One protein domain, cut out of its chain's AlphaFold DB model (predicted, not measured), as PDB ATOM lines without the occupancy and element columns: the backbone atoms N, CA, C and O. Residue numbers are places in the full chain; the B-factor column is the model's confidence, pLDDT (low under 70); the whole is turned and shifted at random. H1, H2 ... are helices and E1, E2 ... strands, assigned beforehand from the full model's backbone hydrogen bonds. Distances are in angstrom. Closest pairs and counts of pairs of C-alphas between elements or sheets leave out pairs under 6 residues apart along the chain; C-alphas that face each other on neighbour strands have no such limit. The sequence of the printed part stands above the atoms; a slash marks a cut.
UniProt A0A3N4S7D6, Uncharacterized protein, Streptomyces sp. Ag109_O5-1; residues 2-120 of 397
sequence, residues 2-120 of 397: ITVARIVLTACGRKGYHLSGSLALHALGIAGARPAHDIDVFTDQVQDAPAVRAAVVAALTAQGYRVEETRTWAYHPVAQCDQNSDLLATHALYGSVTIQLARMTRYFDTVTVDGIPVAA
ATOM      1  N   ILE A   2     510.386 442.710 453.451       95.50
ATOM      2  CA  ILE A   2     511.127 441.804 452.535       95.50
ATOM      3  C   ILE A   2     512.354 441.138 453.182       95.50
ATOM      4  O   ILE A   2     512.562 439.942 453.007       95.50
ATOM      5  N   THR A   3     513.131 441.862 453.990       95.44
ATOM      6  CA  THR A   3     514.257 441.273 454.740       95.44
ATOM      7  C   THR A   3     513.815 440.156 455.691       95.44
ATOM      8  O   THR A   3     514.460 439.115 455.753       95.44
ATOM      9  N   VAL A   4     512.690 440.336 456.390       97.56
ATOM     10  CA  VAL A   4     512.117 439.316 457.285       97.56
ATOM     11  C   VAL A   4     511.632 438.115 456.473       97.56
ATOM     12  O   VAL A   4     511.948 436.984 456.824       97.56
ATOM     13  N   ALA A   5     510.972 438.345 455.334       98.00
ATOM     14  CA  ALA A   5     510.556 437.273 454.430       98.00
ATOM     15  C   ALA A   5     511.749 436.430 453.936       98.00
ATOM     16  O   ALA A   5     511.663 435.205 453.916       98.00
ATOM     17  N   ARG A   6     512.893 437.059 453.618       97.94
ATOM     18  CA  ARG A   6     514.136 436.346 453.257       97.94
ATOM     19  C   ARG A   6     514.642 435.451 454.388       97.94
ATOM     20  O   ARG A   6     515.048 434.323 454.117       97.94
ATOM     21  N   ILE A   7     514.619 435.938 455.632       98.19
ATOM     22  CA  ILE A   7     515.018 435.155 456.815       98.19
ATOM     23  C   ILE A   7     514.101 433.936 456.965       98.19
ATOM     24  O   ILE A   7     514.595 432.814 457.066       98.19
ATOM     25  N   VAL A   8     512.782 434.149 456.910       98.50
ATOM     26  CA  VAL A   8     511.773 433.084 457.027       98.50
ATOM     27  C   VAL A   8     511.959 432.033 455.932       98.50
ATOM     28  O   VAL A   8     512.115 430.855 456.237       98.50
ATOM     29  N   LEU A   9     512.015 432.443 454.664       98.31
ATOM     30  CA  LEU A   9     512.150 431.521 453.531       98.31
ATOM     31  C   LEU A   9     513.469 430.745 453.559       98.31
ATOM     32  O   LEU A   9     513.494 429.555 453.249       98.31
ATOM     33  N   THR A  10     514.555 431.384 453.995       98.12
ATOM     34  CA  THR A  10     515.845 430.708 454.183       98.12
ATOM     35  C   THR A  10     515.753 429.643 455.278       98.12
ATOM     36  O   THR A  10     516.244 428.531 455.086       98.12
ATOM     37  N   ALA A  11     515.087 429.947 456.396       98.19
ATOM     38  CA  ALA A  11     514.870 429.001 457.492       98.19
ATOM     39  C   ALA A  11     513.953 427.829 457.095       98.19
ATOM     40  O   ALA A  11     514.156 426.703 457.553       98.19
ATOM     41  N   CYS A  12     512.990 428.060 456.197       97.44
ATOM     42  CA  CYS A  12     512.174 426.998 455.607       97.44
ATOM     43  C   CYS A  12     512.993 426.034 454.724       97.44
ATOM     44  O   CYS A  12     512.619 424.869 454.569       97.44
ATOM     45  N   GLY A  13     514.117 426.479 454.156       94.00
ATOM     46  CA  GLY A  13     514.996 425.656 453.327       94.00
ATOM     47  C   GLY A  13     514.322 425.163 452.040       94.00
ATOM     48  O   GLY A  13     513.542 425.868 451.410       94.00
ATOM     49  N   ARG A  14     514.611 423.921 451.627       93.00
ATOM     50  CA  ARG A  14     514.114 423.329 450.362       93.00
ATOM     51  C   ARG A  14     512.698 422.733 450.454       93.00
ATOM     52  O   ARG A  14     512.344 421.872 449.658       93.00
ATOM     53  N   LYS A  15     511.885 423.178 451.414       94.56
ATOM     54  CA  LYS A  15     510.550 422.623 451.725       94.56
ATOM     55  C   LYS A  15     509.411 423.211 450.868       94.56
ATOM     56  O   LYS A  15     508.258 423.255 451.288       94.56
ATOM     57  N   GLY A  16     509.741 423.736 449.687       95.75
ATOM     58  CA  GLY A  16     508.765 424.285 448.736       95.75
ATOM     59  C   GLY A  16     508.090 425.597 449.156       95.75
ATOM     60  O   GLY A  16     507.163 426.040 448.479       95.75
ATOM     61  N   TYR A  17     508.535 426.227 450.248       98.31
ATOM     62  CA  TYR A  17     507.961 427.493 450.692       98.31
ATOM     63  C   TYR A  17     508.320 428.649 449.753       98.31
ATOM     64  O   TYR A  17     509.469 428.774 449.322       98.31
ATOM     65  N   HIS A  18     507.348 429.514 449.480       98.56
ATOM     66  CA  HIS A  18     507.490 430.693 448.631       98.56
ATOM     67  C   HIS A  18     506.690 431.878 449.180       98.56
ATOM     68  O   HIS A  18     505.716 431.706 449.910       98.56
ATOM     69  N   LEU A  19     507.122 433.091 448.838       98.62
ATOM     70  CA  LEU A  19     506.442 434.331 449.196       98.62
ATOM     71  C   LEU A  19     505.124 434.447 448.425       98.62
ATOM     72  O   LEU A  19     505.121 434.330 447.201       98.62
ATOM     73  N   SER A  20     504.031 434.729 449.125       98.12
ATOM     74  CA  SER A  20     502.703 434.905 448.536       98.12
ATOM     75  C   SER A  20     502.028 436.190 449.042       98.12
ATOM     76  O   SER A  20     502.674 437.088 449.597       98.12
ATOM     77  N   GLY A  21     500.727 436.308 448.784       96.00
ATOM     78  CA  GLY A  21     499.885 437.390 449.270       96.00
ATOM     79  C   GLY A  21     500.308 438.772 448.778       96.00
ATOM     80  O   GLY A  21     500.870 438.941 447.696       96.00
ATOM     81  N   SER A  22     500.015 439.799 449.576       95.25
ATOM     82  CA  SER A  22     500.242 441.189 449.148       95.25
ATOM     83  C   SER A  22     501.721 441.559 449.030       95.25
ATOM     84  O   SER A  22     502.092 442.336 448.154       95.25
ATOM     85  N   LEU A  23     502.589 440.964 449.854       97.69
ATOM     86  CA  LEU A  23     504.029 441.209 449.781       97.69
ATOM     87  C   LEU A  23     504.658 440.607 448.511       97.69
ATOM     88  O   LEU A  23     505.618 441.176 447.990       97.69
ATOM     89  N   ALA A  24     504.100 439.516 447.976       98.25
ATOM     90  CA  ALA A  24     504.510 438.972 446.681       98.25
ATOM     91  C   ALA A  24     504.210 439.931 445.520       98.25
ATOM     92  O   ALA A  24     505.040 440.057 444.622       98.25
ATOM     93  N   LEU A  25     503.092 440.670 445.563       98.19
ATOM     94  CA  LEU A  25     502.778 441.689 444.549       98.19
ATOM     95  C   LEU A  25     503.871 442.768 444.485       98.19
ATOM     96  O   LEU A  25     504.300 443.153 443.398       98.19
ATOM     97  N   HIS A  26     504.371 443.205 445.647       97.25
ATOM     98  CA  HIS A  26     505.500 444.141 445.727       97.25
ATOM     99  C   HIS A  26     506.793 443.536 445.204       97.25
ATOM    100  O   HIS A  26     507.509 444.199 444.457       97.25
ATOM    101  N   ALA A  27     507.096 442.290 445.577       97.56
ATOM    102  CA  ALA A  27     508.292 441.606 445.095       97.56
ATOM    103  C   ALA A  27     508.288 441.499 443.562       97.56
ATOM    104  O   ALA A  27     509.298 441.779 442.933       97.56
ATOM    105  N   LEU A  28     507.142 441.191 442.956       97.69
ATOM    106  CA  LEU A  28     506.972 441.110 441.501       97.69
ATOM    107  C   LEU A  28     506.934 442.482 440.799       97.69
ATOM    108  O   LEU A  28     506.826 442.533 439.575       97.69
ATOM    109  N   GLY A  29     507.014 443.594 441.537       96.44
ATOM    110  CA  GLY A  29     506.977 444.942 440.964       96.44
ATOM    111  C   GLY A  29     505.609 445.334 440.397       96.44
ATOM    112  O   GLY A  29     505.533 446.145 439.472       96.44
ATOM    113  N   ILE A  30     504.520 444.767 440.924       97.25
ATOM    114  CA  ILE A  30     503.167 445.044 440.437       97.25
ATOM    115  C   ILE A  30     502.744 446.457 440.850       97.25
ATOM    116  O   ILE A  30     502.578 446.776 442.031       97.25
ATOM    117  N   ALA A  31     502.552 447.319 439.852       95.94
ATOM    118  CA  ALA A  31     502.171 448.708 440.057       95.94
ATOM    119  C   ALA A  31     500.789 448.829 440.723       95.94
ATOM    120  O   ALA A  31     499.815 448.228 440.275       95.94
ATOM    121  N   GLY A  32     500.702 449.660 441.763       93.50
ATOM    122  CA  GLY A  32     499.457 449.907 442.498       93.50
ATOM    123  C   GLY A  32     499.186 448.935 443.649       93.50
ATOM    124  O   GLY A  32     498.147 449.062 444.289       93.50
ATOM    125  N   ALA A  33     500.101 448.007 443.952       95.56
ATOM    126  CA  ALA A  33     499.989 447.164 445.138       95.56
ATOM    127  C   ALA A  33     499.923 448.020 446.420       95.56
ATOM    128  O   ALA A  33     500.803 448.843 446.687       95.56
ATOM    129  N   ARG A  34     498.878 447.817 447.232       94.50
ATOM    130  CA  ARG A  34     498.726 448.462 448.551       94.50
ATOM    131  C   ARG A  34     499.848 448.031 449.503       94.50
ATOM    132  O   ARG A  34     500.367 446.928 449.333       94.50
ATOM    133  N   PRO A  35     500.195 448.809 450.543       92.62
ATOM    134  CA  PRO A  35     501.139 448.359 451.563       92.62
ATOM    135  C   PRO A  35     500.782 446.969 452.119       92.62
ATOM    136  O   PRO A  35     499.618 446.676 452.412       92.62
ATOM    137  N   ALA A  36     501.789 446.104 452.237       93.94
ATOM    138  CA  ALA A  36     501.638 444.811 452.895       93.94
ATOM    139  C   ALA A  36     501.638 445.000 454.420       93.94
ATOM    140  O   ALA A  36     502.369 445.844 454.942       93.94
ATOM    141  N   HIS A  37     500.839 444.202 455.128       92.12
ATOM    142  CA  HIS A  37     500.750 444.225 456.599       92.12
ATOM    143  C   HIS A  37     501.232 442.914 457.236       92.12
ATOM    144  O   HIS A  37     501.562 442.872 458.418       92.12
ATOM    145  N   ASP A  38     501.301 441.861 456.431       96.06
ATOM    146  CA  ASP A  38     501.621 440.487 456.773       96.06
ATOM    147  C   ASP A  38     502.688 439.931 455.810       96.06
ATOM    148  O   ASP A  38     502.962 440.480 454.736       96.06
ATOM    149  N   ILE A  39     503.356 438.863 456.239       98.44
ATOM    150  CA  ILE A  39     504.285 438.086 455.420       98.44
ATOM    151  C   ILE A  39     503.673 436.704 455.218       98.44
ATOM    152  O   ILE A  39     503.694 435.886 456.134       98.44
ATOM    153  N   ASP A  40     503.186 436.443 454.010       98.38
ATOM    154  CA  ASP A  40     502.573 435.167 453.648       98.38
ATOM    155  C   ASP A  40     503.614 434.253 452.992       98.38
ATOM    156  O   ASP A  40     504.200 434.596 451.962       98.38
ATOM    157  N   VAL A  41     503.868 433.091 453.594       98.31
ATOM    158  CA  VAL A  41     504.848 432.107 453.117       98.31
ATOM    159  C   VAL A  41     504.175 430.750 452.986       98.31
ATOM    160  O   VAL A  41     503.879 430.087 453.982       98.31
ATOM    161  N   PHE A  42     503.922 430.325 451.749       98.00
ATOM    162  CA  PHE A  42     503.091 429.155 451.466       98.00
ATOM    163  C   PHE A  42     503.868 428.006 450.838       98.00
ATOM    164  O   PHE A  42     504.883 428.221 450.185       98.00
ATOM    165  N   THR A  43     503.385 426.783 451.036       97.88
ATOM    166  CA  THR A  43     503.877 425.553 450.395       97.88
ATOM    167  C   THR A  43     502.685 424.701 449.958       97.88
ATOM    168  O   THR A  43     501.629 424.768 450.571       97.88
ATOM    169  N   ASP A  44     502.820 423.883 448.923       96.38
ATOM    170  CA  ASP A  44     501.812 422.888 448.515       96.38
ATOM    171  C   ASP A  44     502.041 421.513 449.166       96.38
ATOM    172  O   ASP A  44     501.182 420.622 449.145       96.38
ATOM    173  N   GLN A  45     503.197 421.347 449.802       95.88
ATOM    174  CA  GLN A  45     503.651 420.091 450.376       95.88
ATOM    175  C   GLN A  45     503.147 419.905 451.808       95.88
ATOM    176  O   GLN A  45     503.060 420.846 452.594       95.88
ATOM    177  N   VAL A  46     502.871 418.653 452.171       95.75
ATOM    178  CA  VAL A  46     502.698 418.262 453.575       95.75
ATOM    179  C   VAL A  46     504.070 418.279 454.248       95.75
ATOM    180  O   VAL A  46     505.023 417.708 453.718       95.75
ATOM    181  N   GLN A  47     504.173 418.937 455.401       94.25
ATOM    182  CA  GLN A  47     505.433 419.171 456.106       94.25
ATOM    183  C   GLN A  47     505.399 418.631 457.537       94.25
ATOM    184  O   GLN A  47     504.343 418.534 458.166       94.25
ATOM    185  N   ASP A  48     506.593 418.409 458.092       95.25
ATOM    186  CA  ASP A  48     506.813 418.530 459.537       95.25
ATOM    187  C   ASP A  48     506.761 420.023 459.905       95.25
ATOM    188  O   ASP A  48     507.780 420.716 460.024       95.25
ATOM    189  N   ALA A  49     505.534 420.543 459.956       95.81
ATOM    190  CA  ALA A  49     505.264 421.951 460.190       95.81
ATOM    191  C   ALA A  49     505.807 422.433 461.552       95.81
ATOM    192  O   ALA A  49     506.425 423.499 461.565       95.81
ATOM    193  N   PRO A  50     505.703 421.677 462.668       97.12
ATOM    194  CA  PRO A  50     506.357 422.049 463.924       97.12
ATOM    195  C   PRO A  50     507.868 422.274 463.787       97.12
ATOM    196  O   PRO A  50     508.377 423.293 464.258       97.12
ATOM    197  N   ALA A  51     508.592 421.394 463.085       97.44
ATOM    198  CA  ALA A  51     510.029 421.577 462.875       97.44
ATOM    199  C   ALA A  51     510.351 422.791 461.986       97.44
ATOM    200  O   ALA A  51     511.334 423.493 462.231       97.44
ATOM    201  N   VAL A  52     509.533 423.069 460.959       98.06
ATOM    202  CA  VAL A  52     509.663 424.297 460.145       98.06
ATOM    203  C   VAL A  52     509.492 425.538 461.012       98.06
ATOM    204  O   VAL A  52     510.338 426.430 460.973       98.06
ATOM    205  N   ARG A  53     508.426 425.588 461.817       98.00
ATOM    206  CA  ARG A  53     508.141 426.731 462.691       98.00
ATOM    207  C   ARG A  53     509.255 426.949 463.699       98.00
ATOM    208  O   ARG A  53     509.723 428.075 463.831       98.00
ATOM    209  N   ALA A  54     509.749 425.885 464.330       98.31
ATOM    210  CA  ALA A  54     510.881 425.969 465.248       98.31
ATOM    211  C   ALA A  54     512.134 426.558 464.574       98.31
ATOM    212  O   ALA A  54     512.792 427.426 465.149       98.31
ATOM    213  N   ALA A  55     512.436 426.152 463.334       98.62
ATOM    214  CA  ALA A  55     513.556 426.706 462.572       98.62
ATOM    215  C   ALA A  55     513.362 428.199 462.247       98.62
ATOM    216  O   ALA A  55     514.296 428.989 462.390       98.62
ATOM    217  N   VAL A  56     512.151 428.602 461.856       98.69
ATOM    218  CA  VAL A  56     511.807 430.005 461.573       98.69
ATOM    219  C   VAL A  56     511.898 430.867 462.833       98.69
ATOM    220  O   VAL A  56     512.530 431.923 462.807       98.69
ATOM    221  N   VAL A  57     511.340 430.398 463.952       98.75
ATOM    222  CA  VAL A  57     511.430 431.059 465.263       98.75
ATOM    223  C   VAL A  57     512.890 431.242 465.670       98.75
ATOM    224  O   VAL A  57     513.286 432.347 466.042       98.75
ATOM    225  N   ALA A  58     513.713 430.196 465.551       98.69
ATOM    226  CA  ALA A  58     515.134 430.269 465.873       98.69
ATOM    227  C   ALA A  58     515.876 431.287 464.986       98.69
ATOM    228  O   ALA A  58     516.647 432.099 465.500       98.69
ATOM    229  N   ALA A  59     515.609 431.295 463.677       98.69
ATOM    230  CA  ALA A  59     516.242 432.217 462.737       98.69
ATOM    231  C   ALA A  59     515.875 433.685 463.007       98.69
ATOM    232  O   ALA A  59     516.749 434.551 462.997       98.69
ATOM    233  N   LEU A  60     514.604 433.975 463.291       98.62
ATOM    234  CA  LEU A  60     514.148 435.322 463.650       98.62
ATOM    235  C   LEU A  60     514.700 435.766 465.012       98.62
ATOM    236  O   LEU A  60     515.145 436.906 465.154       98.62
ATOM    237  N   THR A  61     514.747 434.858 465.989       98.50
ATOM    238  CA  THR A  61     515.318 435.129 467.319       98.50
ATOM    239  C   THR A  61     516.804 435.466 467.230       98.50
ATOM    240  O   THR A  61     517.262 436.414 467.865       98.50
ATOM    241  N   ALA A  62     517.556 434.768 466.372       98.50
ATOM    242  CA  ALA A  62     518.961 435.081 466.103       98.50
ATOM    243  C   ALA A  62     519.167 436.482 465.491       98.50
ATOM    244  O   ALA A  62     520.263 437.029 465.573       98.50
ATOM    245  N   GLN A  63     518.120 437.073 464.907       98.19
ATOM    246  CA  GLN A  63     518.100 438.441 464.376       98.19
ATOM    247  C   GLN A  63     517.486 439.453 465.362       98.19
ATOM    248  O   GLN A  63     517.172 440.575 464.973       98.19
ATOM    249  N   GLY A  64     517.292 439.072 466.630       98.06
ATOM    250  CA  GLY A  64     516.816 439.960 467.694       98.06
ATOM    251  C   GLY A  64     515.297 440.124 467.781       98.06
ATOM    252  O   GLY A  64     514.825 440.985 468.525       98.06
ATOM    253  N   TYR A  65     514.514 439.334 467.043       98.56
ATOM    254  CA  TYR A  65     513.054 439.341 467.170       98.56
ATOM    255  C   TYR A  65     512.611 438.480 468.359       98.56
ATOM    256  O   TYR A  65     513.104 437.373 468.559       98.56
ATOM    257  N   ARG A  66     511.611 438.947 469.108       98.50
ATOM    258  CA  ARG A  66     510.770 438.089 469.949       98.50
ATOM    259  C   ARG A  66     509.674 437.506 469.063       98.50
ATOM    260  O   ARG A  66     508.999 438.271 468.381       98.50
ATOM    261  N   VAL A  67     509.488 436.188 469.073       98.69
ATOM    262  CA  VAL A  67     508.477 435.519 468.241       98.69
ATOM    263  C   VAL A  67     507.483 434.769 469.117       98.69
ATOM    264  O   VAL A  67     507.882 434.047 470.029       98.69
ATOM    265  N   GLU A  68     506.201 434.946 468.830       98.31
ATOM    266  CA  GLU A  68     505.082 434.265 469.479       98.31
ATOM    267  C   GLU A  68     504.271 433.506 468.425       98.31
ATOM    268  O   GLU A  68     503.935 434.071 467.387       98.31
ATOM    269  N   GLU A  69     503.969 432.229 468.671       97.94
ATOM    270  CA  GLU A  69     502.992 431.486 467.869       97.94
ATOM    271  C   GLU A  69     501.598 431.867 468.364       97.94
ATOM    272  O   GLU A  69     501.230 431.550 469.493       97.94
ATOM    273  N   THR A  70     500.840 432.587 467.541       97.75
ATOM    274  CA  THR A  70     499.518 433.094 467.930       97.75
ATOM    275  C   THR A  70     498.415 432.097 467.608       97.75
ATOM    276  O   THR A  70     497.368 432.101 468.258       97.75
ATOM    277  N   ARG A  71     498.627 431.240 466.602       96.88
ATOM    278  CA  ARG A  71     497.647 430.244 466.165       96.88
ATOM    279  C   ARG A  71     498.291 429.124 465.352       96.88
ATOM    280  O   ARG A  71     499.190 429.377 464.555       96.88
ATOM    281  N   THR A  72     497.732 427.921 465.460       96.94
ATOM    282  CA  THR A  72     497.905 426.801 464.519       96.94
ATOM    283  C   THR A  72     496.543 426.270 464.060       96.94
ATOM    284  O   THR A  72     495.539 426.451 464.754       96.94
ATOM    285  N   TRP A  73     496.460 425.730 462.837       95.62
ATOM    286  CA  TRP A  73     495.224 425.135 462.304       95.62
ATOM    287  C   TRP A  73     495.463 424.184 461.119       95.62
ATOM    288  O   TRP A  73     496.568 424.084 460.580       95.62
ATOM    289  N   ALA A  74     494.369 423.550 460.673       90.94
ATOM    290  CA  ALA A  74     494.306 422.592 459.569       90.94
ATOM    291  C   ALA A  74     495.140 421.323 459.817       90.94
ATOM    292  O   ALA A  74     496.137 421.058 459.139       90.94
ATOM    293  N   TYR A  75     494.690 420.523 460.785       92.56
ATOM    294  CA  TYR A  75     495.266 419.222 461.099       92.56
ATOM    295  C   TYR A  75     495.265 418.303 459.875       92.56
ATOM    296  O   TYR A  75     494.228 418.079 459.246       92.56
ATOM    297  N   HIS A  76     496.426 417.726 459.565       89.12
ATOM    298  CA  HIS A  76     496.563 416.773 458.472       89.12
ATOM    299  C   HIS A  76     496.833 415.360 459.004       89.12
ATOM    300  O   HIS A  76     497.864 415.142 459.646       89.12
ATOM    301  N   PRO A  77     495.985 414.360 458.694       81.62
ATOM    302  CA  PRO A  77     496.069 413.034 459.311       81.62
ATOM    303  C   PRO A  77     497.371 412.292 458.991       81.62
ATOM    304  O   PRO A  77     497.856 411.536 459.826       81.62
ATOM    305  N   VAL A  78     497.971 412.535 457.819       88.31
ATOM    306  CA  VAL A  78     499.245 411.899 457.429       88.31
ATOM    307  C   VAL A  78     500.431 412.451 458.226       88.31
ATOM    308  O   VAL A  78     501.342 411.703 458.553       88.31
ATOM    309  N   ALA A  79     500.423 413.747 458.549       86.50
ATOM    310  CA  ALA A  79     501.507 414.390 459.297       86.50
ATOM    311  C   ALA A  79     501.241 414.439 460.806       86.50
ATOM    312  O   ALA A  79     502.115 414.836 461.569       86.50
ATOM    313  N   GLN A  80     500.023 414.085 461.221       91.56
ATOM    314  CA  GLN A  80     499.536 414.146 462.596       91.56
ATOM    315  C   GLN A  80     499.788 415.491 463.294       91.56
ATOM    316  O   GLN A  80     500.043 415.554 464.494       91.56
ATOM    317  N   CYS A  81     499.715 416.584 462.539       90.88
ATOM    318  CA  CYS A  81     499.889 417.930 463.063       90.88
ATOM    319  C   CYS A  81     499.169 418.970 462.204       90.88
ATOM    320  O   CYS A  81     498.837 418.728 461.037       90.88
ATOM    321  N   ASP A  82     498.971 420.145 462.796       94.94
ATOM    322  CA  ASP A  82     498.525 421.340 462.090       94.94
ATOM    323  C   ASP A  82     499.587 421.820 461.103       94.94
ATOM    324  O   ASP A  82     500.761 422.005 461.453       94.94
ATOM    325  N   GLN A  83     499.153 422.015 459.860       96.69
ATOM    326  CA  GLN A  83     500.021 422.398 458.747       96.69
ATOM    327  C   GLN A  83     500.196 423.912 458.613       96.69
ATOM    328  O   GLN A  83     501.119 424.354 457.930       96.69
ATOM    329  N   ASN A  84     499.342 424.696 459.273       97.44
ATOM    330  CA  ASN A  84     499.320 426.146 459.156       97.44
ATOM    331  C   ASN A  84     499.572 426.815 460.508       97.44
ATOM    332  O   ASN A  84     499.218 426.266 461.555       97.44
ATOM    333  N   SER A  85     500.153 428.012 460.479       97.75
ATOM    334  CA  SER A  85     500.400 428.818 461.669       97.75
ATOM    335  C   SER A  85     500.518 430.304 461.383       97.75
ATOM    336  O   SER A  85     501.083 430.693 460.360       97.75
ATOM    337  N   ASP A  86     500.135 431.096 462.376       98.25
ATOM    338  CA  ASP A  86     500.413 432.523 462.449       98.25
ATOM    339  C   ASP A  86     501.462 432.762 463.537       98.25
ATOM    340  O   ASP A  86     501.350 432.266 464.663       98.25
ATOM    341  N   LEU A  87     502.496 433.525 463.190       98.62
ATOM    342  CA  LEU A  87     503.526 433.982 464.112       98.62
ATOM    343  C   LEU A  87     503.475 435.507 464.210       98.62
ATOM    344  O   LEU A  87     503.370 436.196 463.194       98.62
ATOM    345  N   LEU A  88     503.634 436.046 465.414       98.62
ATOM    346  CA  LEU A  88     503.874 437.464 465.648       98.62
ATOM    347  C   LEU A  88     505.353 437.665 465.979       98.62
ATOM    348  O   LEU A  88     505.826 437.221 467.024       98.62
ATOM    349  N   ALA A  89     506.086 438.335 465.092       98.44
ATOM    350  CA  ALA A  89     507.486 438.681 465.309       98.44
ATOM    351  C   ALA A  89     507.609 440.165 465.677       98.44
ATOM    352  O   ALA A  89     507.239 441.034 464.891       98.44
ATOM    353  N   THR A  90     508.168 440.461 466.849       98.50
ATOM    354  CA  THR A  90     508.343 441.820 467.377       98.50
ATOM    355  C   THR A  90     509.819 442.137 467.571       98.50
ATOM    356  O   THR A  90     510.542 441.396 468.233       98.50
ATOM    357  N   HIS A  91     510.267 443.272 467.044       97.94
ATOM    358  CA  HIS A  91     511.623 443.785 467.207       97.94
ATOM    359  C   HIS A  91     511.594 445.196 467.793       97.94
ATOM    360  O   HIS A  91     510.836 446.048 467.331       97.94
ATOM    361  N   ALA A  92     512.473 445.479 468.759       96.50
ATOM    362  CA  ALA A  92     512.491 446.758 469.476       96.50
ATOM    363  C   ALA A  92     512.644 447.983 468.552       96.50
ATOM    364  O   ALA A  92     512.086 449.039 468.831       96.50
ATOM    365  N   LEU A  93     513.381 447.836 467.444       95.69
ATOM    366  CA  LEU A  93     513.630 448.919 466.480       95.69
ATOM    367  C   LEU A  93     512.694 448.921 465.265       95.69
ATOM    368  O   LEU A  93     512.584 449.946 464.600       95.69
ATOM    369  N   TYR A  94     512.074 447.786 464.930       93.94
ATOM    370  CA  TYR A  94     511.348 447.626 463.657       93.94
ATOM    371  C   TYR A  94     509.847 447.386 463.842       93.94
ATOM    372  O   TYR A  94     509.124 447.286 462.855       93.94
ATOM    373  N   GLY A  95     509.378 447.314 465.090       95.94
ATOM    374  CA  GLY A  95     507.983 447.049 465.413       95.94
ATOM    375  C   GLY A  95     507.618 445.575 465.263       95.94
ATOM    376  O   GLY A  95     508.470 444.692 465.384       95.94
ATOM    377  N   SER A  96     506.332 445.321 465.028       97.31
ATOM    378  CA  SER A  96     505.771 443.976 464.912       97.31
ATOM    379  C   SER A  96     505.353 443.657 463.482       97.31
ATOM    380  O   SER A  96     504.898 444.537 462.753       97.31
ATOM    381  N   VAL A  97     505.470 442.389 463.098       97.69
ATOM    382  CA  VAL A  97     504.969 441.860 461.828       97.69
ATOM    383  C   VAL A  97     504.369 440.474 462.034       97.69
ATOM    384  O   VAL A  97     504.948 439.638 462.731       97.69
ATOM    385  N   THR A  98     503.212 440.237 461.421       98.25
ATOM    386  CA  THR A  98     502.588 438.912 461.378       98.25
ATOM    387  C   THR A  98     503.169 438.113 460.219       98.25
ATOM    388  O   THR A  98     503.346 438.638 459.118       98.25
ATOM    389  N   ILE A  99     503.481 436.848 460.469       98.69
ATOM    390  CA  ILE A  99     504.035 435.914 459.493       98.69
ATOM    391  C   ILE A  99     503.103 434.713 459.438       98.69
ATOM    392  O   ILE A  99     502.947 434.009 460.433       98.69
ATOM    393  N   GLN A 100     502.517 434.475 458.274       98.38
ATOM    394  CA  GLN A 100     501.674 433.323 458.032       98.38
ATOM    395  C   GLN A 100     502.482 432.249 457.309       98.38
ATOM    396  O   GLN A 100     503.007 432.474 456.218       98.38
ATOM    397  N   LEU A 101     502.561 431.064 457.909       98.50
ATOM    398  CA  LEU A 101     503.051 429.860 457.246       98.50
ATOM    399  C   LEU A 101     501.858 428.960 456.979       98.50
ATOM    400  O   LEU A 101     501.199 428.532 457.923       98.50
ATOM    401  N   ALA A 102     501.570 428.663 455.716       97.00
ATOM    402  CA  ALA A 102     500.409 427.843 455.386       97.00
ATOM    403  C   ALA A 102     500.677 426.874 454.240       97.00
ATOM    404  O   ALA A 102     501.453 427.145 453.323       97.00
ATOM    405  N   ARG A 103     499.991 425.735 454.284       96.19
ATOM    406  CA  ARG A 103     499.877 424.825 453.160       96.19
ATOM    407  C   ARG A 103     498.710 425.255 452.276       96.19
ATOM    408  O   ARG A 103     497.564 425.112 452.694       96.19
ATOM    409  N   MET A 104     499.000 425.731 451.072       93.94
ATOM    410  CA  MET A 104     498.021 426.203 450.087       93.94
ATOM    411  C   MET A 104     498.237 425.493 448.751       93.94
ATOM    412  O   MET A 104     499.350 425.067 448.444       93.94
ATOM    413  N   THR A 105     497.176 425.351 447.958       91.81
ATOM    414  CA  THR A 105     497.291 424.801 446.603       91.81
ATOM    415  C   THR A 105     498.201 425.692 445.761       91.81
ATOM    416  O   THR A 105     498.137 426.917 445.848       91.81
ATOM    417  N   ARG A 106     499.052 425.065 444.949       94.69
ATOM    418  CA  ARG A 106     499.913 425.739 443.980       94.69
ATOM    419  C   ARG A 106     499.633 425.163 442.603       94.69
ATOM    420  O   ARG A 106     499.720 423.949 442.418       94.69
ATOM    421  N   TYR A 107     499.292 426.032 441.664       94.31
ATOM    422  CA  TYR A 107     498.934 425.670 440.296       94.31
ATOM    423  C   TYR A 107     500.096 425.902 439.330       94.31
ATOM    424  O   TYR A 107     500.190 425.219 438.312       94.31
ATOM    425  N   PHE A 108     500.998 426.831 439.660       96.38
ATOM    426  CA  PHE A 108     502.111 427.217 438.802       96.38
ATOM    427  C   PHE A 108     503.455 427.112 439.528       96.38
ATOM    428  O   PHE A 108     503.555 427.178 440.753       96.38
ATOM    429  N   ASP A 109     504.530 426.963 438.755       96.88
ATOM    430  CA  ASP A 109     505.876 427.005 439.315       96.88
ATOM    431  C   ASP A 109     506.197 428.393 439.883       96.88
ATOM    432  O   ASP A 109     505.824 429.432 439.336       96.88
ATOM    433  N   THR A 110     506.941 428.412 440.986       97.19
ATOM    434  CA  THR A 110     507.369 429.656 441.634       97.19
ATOM    435  C   THR A 110     508.352 430.421 440.758       97.19
ATOM    436  O   THR A 110     509.270 429.832 440.182       97.19
ATOM    437  N   VAL A 111     508.250 431.745 440.763       97.50
ATOM    438  CA  VAL A 111     509.214 432.643 440.120       97.50
ATOM    439  C   VAL A 111     510.276 433.049 441.141       97.50
ATOM    440  O   VAL A 111     509.967 433.281 442.304       97.50
ATOM    441  N   THR A 112     511.541 433.150 440.734       97.56
ATOM    442  CA  THR A 112     512.594 433.683 441.615       97.56
ATOM    443  C   THR A 112     512.804 435.167 441.342       97.56
ATOM    444  O   THR A 112     513.193 435.531 440.236       97.56
ATOM    445  N   VAL A 113     512.612 436.012 442.357       97.12
ATOM    446  CA  VAL A 113     512.880 437.457 442.289       97.12
ATOM    447  C   VAL A 113     513.918 437.827 443.336       97.12
ATOM    448  O   VAL A 113     513.730 437.561 444.521       97.12
ATOM    449  N   ASP A 114     515.043 438.405 442.911       94.75
ATOM    450  CA  ASP A 114     516.163 438.781 443.784       94.75
ATOM    451  C   ASP A 114     516.607 437.661 444.750       94.75
ATOM    452  O   ASP A 114     516.967 437.916 445.904       94.75
ATOM    453  N   GLY A 115     516.550 436.406 444.293       93.62
ATOM    454  CA  GLY A 115     516.897 435.214 445.078       93.62
ATOM    455  C   GLY A 115     515.815 434.733 446.054       93.62
ATOM    456  O   GLY A 115     516.091 433.853 446.865       93.62
ATOM    457  N   ILE A 116     514.604 435.293 445.998       96.06
ATOM    458  CA  ILE A 116     513.446 434.870 446.789       96.06
ATOM    459  C   ILE A 116     512.511 434.041 445.898       96.06
ATOM    460  O   ILE A 116     512.158 434.525 444.822       96.06
ATOM    461  N   PRO A 117     512.074 432.838 446.310       98.12
ATOM    462  CA  PRO A 117     510.974 432.153 445.639       98.12
ATOM    463  C   PRO A 117     509.662 432.896 445.920       98.12
ATOM    464  O   PRO A 117     509.302 433.112 447.077       98.12
ATOM    465  N   VAL A 118     508.948 433.282 444.869       98.56
ATOM    466  CA  VAL A 118     507.692 434.037 444.903       98.56
ATOM    467  C   VAL A 118     506.627 433.255 444.135       98.56
ATOM    468  O   VAL A 118     506.933 432.601 443.136       98.56
ATOM    469  N   ALA A 119     505.382 433.297 444.605       98.38
ATOM    470  CA  ALA A 119     504.239 432.740 443.890       98.38
ATOM    471  C   ALA A 119     504.162 433.312 442.468       98.38
ATOM    472  O   ALA A 119     504.466 434.488 442.239       98.38
ATOM    473  N   ALA A 120     503.734 432.489 441.511       97.69
ATOM    474  CA  ALA A 120     503.420 432.991 440.185       97.69
ATOM    475  C   ALA A 120     502.223 433.948 440.252       97.69
ATOM    476  O   ALA A 120     501.338 433.814 441.098       97.69
TER     477      ALA A 120
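Overview. This is residues 2 to 120 of the 397 residues of an uncharacterized protein of Streptomyces sp. Ag109_O5-1 (UniProt A0A3N4S7D6). A twisted sheet of five strands forms a wall, with two helices, H1 and H3, packed over one face and no named helix over the other. Past the sheet's E1 edge, a small hairpin of E6 and E7 packs beside E1, and the short helix H2 sits there at the sheet's level. The printed part has 119 residues, with three named helices and seven named strands in the order H1 E1 H2 E2 H3 E3 E4 E5 E6 E7; the class is mixed, helices and strands. The large sheet runs E1 E2 E5 E4 E3 and is mixed, while E6 and E7 are antiparallel. The whole is compact, with a radius of gyration of the C-alphas of 13.7 A and spans of 41 by 38 by 22 A.

Along the chain. H1, residues 2 to 12, begins at C-alpha 2 (511.127, 441.804, 452.535) and is 15.2 A long. E1 is residues 18 to 20, H2 residues 21 to 27, and E2 residues 38 to 43, 16.4 A. H3, residues 49 to 62, is 19.9 A long. E3, residues 66 to 76, is 28.1 A long and bends by 58 degrees at residue 73. E4, residues 81 to 91, is 28.7 A long and bends by 61 degrees at residue 84. E5, residues 95 to 103, spans 26.6 A. E6 is residues 111 to 113, and E7, residues 116 to 118, ends at C-alpha 118 (507.692, 434.037, 444.903).

Arrangement. E3, E4 and E5 form a meander, each strand the antiparallel neighbour of the one before, with N 68 and O 88 at 2.9 A and N 87 and O 99 at 2.8 A. E5 and E2 are parallel, with N 41 and O 100 at 2.8 A. E1 is antiparallel to E2, with N 20 and O 40 at 2.8 A. E2, H3 and E3 make a split strand-helix-strand unit, two strands running the same way with E5 and E4 between them, its crossover right-handed. H3 lies over E4 and E3 at a height over the sheet of 8.9 A, Ala 49 and Gln 83 having the closest C-alphas of H3 and E4, 5.5 A. H1, on the same face, lies over E2 and E5 at 8.6 A. H1 and H3 touch, with C-alphas 11 and 56 closest at 5.2 A, at a steep tilt of 47 degrees, opposite ways. The closest C-alphas of E1 and E7, Leu 19 and Val 118, are 4.5 A apart; in the hairpin of E6 and E7, N 111 and O 118 are 2.8 A apart. Every O i to N i+4 pair is within hydrogen-bond range in H1 and H3, and 2 of 3 in H2.

Size, cuts and confidence. The two C-alphas farthest apart, Ala 31 and Gln 80, are 41.3 A apart. The printed part has no cut, and no link is long. Its mean pLDDT is 96.4, and no printed residue is under 70.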